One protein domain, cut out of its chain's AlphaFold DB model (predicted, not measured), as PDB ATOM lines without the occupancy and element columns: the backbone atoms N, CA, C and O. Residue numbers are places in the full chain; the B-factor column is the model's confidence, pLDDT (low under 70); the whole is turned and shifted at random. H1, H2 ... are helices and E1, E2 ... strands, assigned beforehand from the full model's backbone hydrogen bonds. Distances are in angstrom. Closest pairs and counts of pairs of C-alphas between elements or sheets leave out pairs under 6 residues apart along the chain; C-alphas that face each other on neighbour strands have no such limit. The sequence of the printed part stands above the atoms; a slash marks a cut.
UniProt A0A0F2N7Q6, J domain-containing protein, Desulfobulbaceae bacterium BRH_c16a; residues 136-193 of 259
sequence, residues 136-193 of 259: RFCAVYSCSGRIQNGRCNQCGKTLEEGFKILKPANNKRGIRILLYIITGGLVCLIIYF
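AT A GLANCE: This is residues 136 to 193 of the 259 residues of the protein "J domain-containing protein" of Desulfobulbaceae bacterium BRH_c16a (UniProt A0A0F2N7Q6). A small looped head, with the short strand E1 and the short helix H1, is followed by a free arm, residues 167 to 193, that sticks out from it and ends in the one long helix, H2. The head, residues 136 to 166, is compact by itself, while residues 167 to 193 stand free. The printed part has 58 residues, with one named strand and two named helices in the order E1, H1, H2, and its class is mostly helix. The whole is extended, with a radius of gyration of the C-alphas of 20.1 A and spans of 63 by 19 by 13 A.

HOW THE PARTS SIT: Residues 136 to 137 pair antiparallel with residues 146 to 147 of strand E1, residues 146 to 148. Residues 147 to 148 of E1 pair antiparallel with residues 151 to 152. E1 pairs with no named strand. A short link of 10 residues joins E1 to helix H1, residues 159 to 166; their closest C-alphas, those of Ile 147 and Leu 159, are 7.6 A apart. A tight link of 5 residues joins H1 to helix H2, residues 172 to 193. H2 is apart from both E1 and H1. Every O i to N i+4 pair is within hydrogen-bond range in H1, and 17 of 18 are in H2.

IN THESE COORDINATES: E1 begins at C-alpha 146, (184.195, 214.478, 193.010). H1 begins at C-alpha 159, (194.231, 214.672, 193.359), and is 10.8 A long. H2 is 32.9 A long and ends at C-alpha 193, (200.515, 253.988, 228.918).

THE WHOLE: The two C-alphas farthest apart, those of Asn 149 and Phe 193, are 63.2 A apart. Without the residues that stand free, the body spans 21 by 15 by 14 A. The printed part has no cut, and no link is long. The mean pLDDT of the printed part is 84.2; residues 166 to 174 are under 70.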
ATOM      1  N   ARG A 136     186.214 211.341 197.790       77.19
ATOM      2  CA  ARG A 136     187.305 212.317 197.681       77.19
ATOM      3  C   ARG A 136     186.836 213.516 196.855       77.19
ATOM      4  O   ARG A 136     186.456 213.374 195.692       77.19
ATOM      5  N   PHE A 137     186.841 214.705 197.452       82.94
ATOM      6  CA  PHE A 137     186.558 215.956 196.744       82.94
ATOM      7  C   PHE A 137     187.782 216.422 195.947       82.94
ATOM      8  O   PHE A 137     188.923 216.110 196.292       82.94
ATOM      9  N   CYS A 138     187.552 217.168 194.866       86.88
ATOM     10  CA  CYS A 138     188.630 217.792 194.111       86.88
ATOM     11  C   CYS A 138     189.383 218.811 194.980       86.88
ATOM     12  O   CYS A 138     188.771 219.658 195.622       86.88
ATOM     13  N   ALA A 139     190.717 218.764 194.962       82.31
ATOM     14  CA  ALA A 139     191.567 219.681 195.726       82.31
ATOM     15  C   ALA A 139     191.741 221.067 195.063       82.31
ATOM     16  O   ALA A 139     192.478 221.910 195.563       82.31
ATOM     17  N   VAL A 140     191.096 221.330 193.923       84.75
ATOM     18  CA  VAL A 140     191.152 222.647 193.273       84.75
ATOM     19  C   VAL A 140     190.123 223.563 193.935       84.75
ATOM     20  O   VAL A 140     188.939 223.257 193.908       84.75
ATOM     21  N   TYR A 141     190.561 224.704 194.483       79.50
ATOM     22  CA  TYR A 141     189.731 225.617 195.292       79.50
ATOM     23  C   TYR A 141     188.443 226.106 194.594       79.50
ATOM     24  O   TYR A 141     187.473 226.461 195.254       79.50
ATOM     25  N   SER A 142     188.414 226.105 193.258       86.12
ATOM     26  CA  SER A 142     187.252 226.486 192.443       86.12
ATOM     27  C   SER A 142     186.440 225.305 191.896       86.12
ATOM     28  O   SER A 142     185.467 225.515 191.177       86.12
ATOM     29  N   CYS A 143     186.829 224.063 192.190       87.38
ATOM     30  CA  CYS A 143     186.203 222.871 191.634       87.38
ATOM     31  C   CYS A 143     185.406 222.117 192.701       87.38
ATOM     32  O   CYS A 143     185.969 221.542 193.627       87.38
ATOM     33  N   SER A 144     184.089 222.047 192.521       89.56
ATOM     34  CA  SER A 144     183.170 221.275 193.369       89.56
ATOM     35  C   SER A 144     183.078 219.787 193.003       89.56
ATOM     36  O   SER A 144     182.247 219.062 193.553       89.56
ATOM     37  N   GLY A 145     183.882 219.329 192.040       90.38
ATOM     38  CA  GLY A 145     183.785 217.977 191.507       90.38
ATOM     39  C   GLY A 145     184.254 216.903 192.489       90.38
ATOM     40  O   GLY A 145     185.025 217.151 193.420       90.38
ATOM     41  N   ARG A 146     183.802 215.674 192.251       90.50
ATOM     42  CA  ARG A 146     184.195 214.478 193.010       90.50
ATOM     43  C   ARG A 146     185.228 213.693 192.219       90.50
ATOM     44  O   ARG A 146     185.169 213.668 190.989       90.50
ATOM     45  N   ILE A 147     186.171 213.067 192.909       88.25
ATOM     46  CA  ILE A 147     187.138 212.172 192.284       88.25
ATOM     47  C   ILE A 147     186.509 210.791 192.153       88.25
ATOM     48  O   ILE A 147     186.173 210.158 193.148       88.25
ATOM     49  N   GLN A 148     186.360 210.345 190.909       90.12
ATOM     50  CA  GLN A 148     185.922 209.005 190.539       90.12
ATOM     51  C   GLN A 148     186.985 208.426 189.604       90.12
ATOM     52  O   GLN A 148     187.468 209.122 188.712       90.12
ATOM     53  N   ASN A 149     187.407 207.181 189.832       90.88
ATOM     54  CA  ASN A 149     188.452 206.523 189.032       90.88
ATOM     55  C   ASN A 149     189.759 207.344 188.933       90.88
ATOM     56  O   ASN A 149     190.377 207.443 187.877       90.88
ATOM     57  N   GLY A 150     190.156 208.000 190.032       90.50
ATOM     58  CA  GLY A 150     191.401 208.776 190.114       90.50
ATOM     59  C   GLY A 150     191.371 210.170 189.470       90.50
ATOM     60  O   GLY A 150     192.350 210.907 189.598       90.50
ATOM     61  N   ARG A 151     190.263 210.585 188.836       92.94
ATOM     62  CA  ARG A 151     190.111 211.922 188.234       92.94
ATOM     63  C   ARG A 151     188.850 212.632 188.700       92.94
ATOM     64  O   ARG A 151     187.831 212.018 189.001       92.94
ATOM     65  N   CYS A 152     188.916 213.956 188.772       94.06
ATOM     66  CA  CYS A 152     187.754 214.775 189.072       94.06
ATOM     67  C   CYS A 152     186.753 214.757 187.908       94.06
ATOM     68  O   CYS A 152     187.115 215.086 186.781       94.06
ATOM     69  N   ASN A 153     185.484 214.471 188.192       93.31
ATOM     70  CA  ASN A 153     184.410 214.465 187.194       93.31
ATOM     71  C   ASN A 153     184.084 215.843 186.583       93.31
ATOM     72  O   ASN A 153     183.359 215.910 185.598       93.31
ATOM     73  N   GLN A 154     184.591 216.932 187.166       95.12
ATOM     74  CA  GLN A 154     184.292 218.295 186.728       95.12
ATOM     75  C   GLN A 154     185.491 218.980 186.064       95.12
ATOM     76  O   GLN A 154     185.326 219.607 185.025       95.12
ATOM     77  N   CYS A 155     186.699 218.864 186.628       93.81
ATOM     78  CA  CYS A 155     187.897 219.492 186.055       93.81
ATOM     79  C   CYS A 155     188.872 218.509 185.389       93.81
ATOM     80  O   CYS A 155     189.894 218.944 184.867       93.81
ATOM     81  N   GLY A 156     188.617 217.198 185.456       94.19
ATOM     82  CA  GLY A 156     189.473 216.154 184.881       94.19
ATOM     83  C   GLY A 156     190.808 215.921 185.601       94.19
ATOM     84  O   GLY A 156     191.471 214.925 185.321       94.19
ATOM     85  N   LYS A 157     191.195 216.796 186.538       93.50
ATOM     86  CA  LYS A 157     192.481 216.725 187.244       93.50
ATOM     87  C   LYS A 157     192.518 215.601 188.267       93.50
ATOM     88  O   LYS A 157     191.498 215.266 188.883       93.50
ATOM     89  N   THR A 158     193.708 215.056 188.479       93.62
ATOM     90  CA  THR A 158     193.968 214.115 189.574       93.62
ATOM     91  C   THR A 158     194.088 214.855 190.911       93.62
ATOM     92  O   THR A 158     194.221 216.082 190.967       93.62
ATOM     93  N   LEU A 159     194.042 214.110 192.018       90.12
ATOM     94  CA  LEU A 159     194.231 214.672 193.359       90.12
ATOM     95  C   LEU A 159     195.604 215.368 193.487       90.12
ATOM     96  O   LEU A 159     195.697 216.478 194.008       90.12
ATOM     97  N   GLU A 160     196.656 214.739 192.958       88.62
ATOM     98  CA  GLU A 160     198.037 215.238 193.003       88.62
ATOM     99  C   GLU A 160     198.225 216.537 192.212       88.62
ATOM    100  O   GLU A 160     198.904 217.459 192.668       88.62
ATOM    101  N   GLU A 161     197.592 216.647 191.042       88.38
ATOM    102  CA  GLU A 161     197.588 217.876 190.242       88.38
ATOM    103  C   GLU A 161     196.874 219.020 190.968       88.38
ATOM    104  O   GLU A 161     197.347 220.157 190.943       88.38
ATOM    105  N   GLY A 162     195.770 218.719 191.662       85.81
ATOM    106  CA  GLY A 162     195.075 219.682 192.514       85.81
ATOM    107  C   GLY A 162     195.976 220.225 193.628       85.81
ATOM    108  O   GLY A 162     196.069 221.439 193.811       85.81
ATOM    109  N   PHE A 163     196.723 219.353 194.309       83.25
ATOM    110  CA  PHE A 163     197.662 219.765 195.358       83.25
ATOM    111  C   PHE A 163     198.867 220.555 194.839       83.25
ATOM    112  O   PHE A 163     199.337 221.464 195.522       83.25
ATOM    113  N   LYS A 164     199.361 220.270 193.627       83.75
ATOM    114  CA  LYS A 164     200.437 221.069 193.012       83.75
ATOM    115  C   LYS A 164     200.007 222.516 192.758       83.75
ATOM    116  O   LYS A 164     200.831 223.411 192.910       83.75
ATOM    117  N   ILE A 165     198.730 222.750 192.446       78.19
ATOM    118  CA  ILE A 165     198.155 224.099 192.294       78.19
ATOM    119  C   ILE A 165     198.011 224.795 193.654       78.19
ATOM    120  O   ILE A 165     198.166 226.010 193.745       78.19
ATOM    121  N   LEU A 166     197.744 224.028 194.714       69.00
ATOM    122  CA  LEU A 166     197.637 224.549 196.076       69.00
ATOM    123  C   LEU A 166     198.980 224.887 196.720       69.00
ATOM    124  O   LEU A 166     198.961 225.516 197.776       69.00
ATOM    125  N   LYS A 167     200.129 224.505 196.138       64.12
ATOM    126  CA  LYS A 167     201.418 224.970 196.660       64.12
ATOM    127  C   LYS A 167     201.424 226.497 196.577       64.12
ATOM    128  O   LYS A 167     201.448 227.037 195.469       64.12
ATOM    129  N   PRO A 168     201.368 227.203 197.719       57.41
ATOM    130  CA  PRO A 168     201.282 228.644 197.698       57.41
ATOM    131  C   PRO A 168     202.563 229.159 197.054       57.41
ATOM    132  O   PRO A 168     203.664 228.883 197.532       57.41
ATOM    133  N   ALA A 169     202.429 229.906 195.960       56.72
ATOM    134  CA  ALA A 169     203.517 230.737 195.474       56.72
ATOM    135  C   ALA A 169     203.950 231.616 196.652       56.72
ATOM    136  O   ALA A 169     203.132 232.409 197.108       56.72
ATOM    137  N   ASN A 170     205.164 231.397 197.181       58.09
ATOM    138  CA  ASN A 170     205.783 232.072 198.332       58.09
ATOM    139  C   ASN A 170     205.175 233.460 198.607       58.09
ATOM    140  O   ASN A 170     205.642 234.480 198.090       58.09
ATOM    141  N   ASN A 171     204.094 233.502 199.392       61.19
ATOM    142  CA  ASN A 171     203.242 234.682 199.454       61.19
ATOM    143  C   ASN A 171     203.773 235.634 200.527       61.19
ATOM    144  O   ASN A 171     203.238 235.739 201.631       61.19
ATOM    145  N   LYS A 172     204.840 236.357 200.169       64.44
ATOM    146  CA  LYS A 172     205.468 237.412 200.981       64.44
ATOM    147  C   LYS A 172     204.478 238.501 201.437       64.44
ATOM    148  O   LYS A 172     204.800 239.267 202.341       64.44
ATOM    149  N   ARG A 173     203.274 238.588 200.849       61.88
ATOM    150  CA  ARG A 173     202.248 239.571 201.239       61.88
ATOM    151  C   ARG A 173     201.534 239.213 202.545       61.88
ATOM    152  O   ARG A 173     201.239 240.125 203.308       61.88
ATOM    153  N   GLY A 174     201.325 237.927 202.847       66.88
ATOM    154  CA  GLY A 174     200.662 237.509 204.094       66.88
ATOM    155  C   GLY A 174     201.480 237.855 205.343       66.88
ATOM    156  O   GLY A 174     200.944 238.352 206.329       66.88
ATOM    157  N   ILE A 175     202.804 237.699 205.253       76.25
ATOM    158  CA  ILE A 175     203.739 238.030 206.337       76.25
ATOM    159  C   ILE A 175     203.755 239.542 206.617       76.25
ATOM    160  O   ILE A 175     203.805 239.949 207.773       76.25
ATOM    161  N   ARG A 176     203.635 240.390 205.584       77.94
ATOM    162  CA  ARG A 176     203.592 241.854 205.763       77.94
ATOM    163  C   ARG A 176     202.343 242.327 206.505       77.94
ATOM    164  O   ARG A 176     202.451 243.225 207.330       77.94
ATOM    165  N   ILE A 177     201.183 241.723 206.241       77.50
ATOM    166  CA  ILE A 177     199.931 242.073 206.934       77.50
ATOM    167  C   ILE A 177     200.015 241.678 208.412       77.50
ATOM    168  O   ILE A 177     199.651 242.469 209.278       77.50
ATOM    169  N   LEU A 178     200.561 240.494 208.706       80.88
ATOM    170  CA  LEU A 178     200.750 240.042 210.083       80.88
ATOM    171  C   LEU A 178     201.706 240.966 210.860       80.88
ATOM    172  O   LEU A 178     201.412 241.332 211.995       80.88
ATOM    173  N   LEU A 179     202.799 241.409 210.226       86.56
ATOM    174  CA  LEU A 179     203.718 242.392 210.813       86.56
ATOM    175  C   LEU A 179     203.031 243.734 211.106       86.56
ATOM    176  O   LEU A 179     203.253 244.282 212.179       86.56
ATOM    177  N   TYR A 180     202.171 244.231 210.211       88.94
ATOM    178  CA  TYR A 180     201.434 245.489 210.416       88.94
ATOM    179  C   TYR A 180     200.460 245.442 211.600       88.94
ATOM    180  O   TYR A 180     200.304 246.435 212.305       88.94
ATOM    181  N   ILE A 181     199.811 244.299 211.837       87.69
ATOM    182  CA  ILE A 181     198.887 244.133 212.970       87.69
ATOM    183  C   ILE A 181     199.662 244.141 214.291       87.69
ATOM    184  O   ILE A 181     199.248 244.792 215.249       87.69
ATOM    185  N   ILE A 182     200.808 243.457 214.333       92.19
ATOM    186  CA  ILE A 182     201.647 243.385 215.535       92.19
ATOM    187  C   ILE A 182     202.249 244.758 215.856       92.19
ATOM    188  O   ILE A 182     202.195 245.197 217.005       92.19
ATOM    189  N   THR A 183     202.781 245.469 214.856       93.19
ATOM    190  CA  THR A 183     203.364 246.801 215.075       93.19
ATOM    191  C   THR A 183     202.301 247.840 215.423       93.19
ATOM    192  O   THR A 183     202.512 248.625 216.345       93.19
ATOM    193  N   GLY A 184     201.136 247.813 214.767       92.56
ATOM    194  CA  GLY A 184     200.015 248.702 215.087       92.56
ATOM    195  C   GLY A 184     199.484 248.503 216.510       92.56
ATOM    196  O   GLY A 184     199.269 249.478 217.228       92.56
ATOM    197  N   GLY A 185     199.349 247.248 216.955       92.31
ATOM    198  CA  GLY A 185     198.914 246.929 218.319       92.31
ATOM    199  C   GLY A 185     199.876 247.440 219.396       92.31
ATOM    200  O   GLY A 185     199.434 247.995 220.401       92.31
ATOM    201  N   LEU A 186     201.190 247.321 219.171       94.56
ATOM    202  CA  LEU A 186     202.206 247.821 220.107       94.56
ATOM    203  C   LEU A 186     202.184 249.350 220.237       94.56
ATOM    204  O   LEU A 186     202.302 249.862 221.348       94.56
ATOM    205  N   VAL A 187     201.980 250.083 219.138       95.38
ATOM    206  CA  VAL A 187     201.888 251.554 219.171       95.38
ATOM    207  C   VAL A 187     200.678 252.020 219.985       95.38
ATOM    208  O   VAL A 187     200.813 252.918 220.815       95.38
ATOM    209  N   CYS A 188     199.511 251.386 219.817       89.88
ATOM    210  CA  CYS A 188     198.321 251.719 220.606       89.88
ATOM    211  C   CYS A 188     198.525 251.484 222.110       89.88
ATOM    212  O   CYS A 188     198.097 252.310 222.914       89.88
ATOM    213  N   LEU A 189     199.208 250.400 222.492       91.44
ATOM    214  CA  LEU A 189     199.522 250.132 223.898       91.44
ATOM    215  C   LEU A 189     200.474 251.184 224.479       91.44
ATOM    216  O   LEU A 189     200.251 251.653 225.591       91.44
ATOM    217  N   ILE A 190     201.489 251.607 223.723       93.25
ATOM    218  CA  ILE A 190     202.420 252.655 224.167       93.25
ATOM    219  C   ILE A 190     201.683 253.985 224.395       93.25
ATOM    220  O   ILE A 190     201.895 254.624 225.423       93.25
ATOM    221  N   ILE A 191     200.776 254.379 223.493       89.56
ATOM    222  CA  ILE A 191     199.970 255.605 223.650       89.56
ATOM    223  C   ILE A 191     199.094 255.532 224.909       89.56
ATOM    224  O   ILE A 191     199.026 256.502 225.659       89.56
ATOM    225  N   TYR A 192     198.475 254.378 225.170       88.88
ATOM    226  CA  TYR A 192     197.638 254.172 226.355       88.88
ATOM    227  C   TYR A 192     198.421 254.324 227.670       88.88
ATOM    228  O   TYR A 192     197.912 254.897 228.627       88.88
ATOM    229  N   PHE A 193     199.676 253.864 227.720       88.00
ATOM    230  CA  PHE A 193     200.515 253.988 228.918       88.00
ATOM    231  C   PHE A 193     201.128 255.383 229.114       88.00
ATOM    232  O   PHE A 193     201.390 255.770 230.250       88.00
TER     233      PHE A 193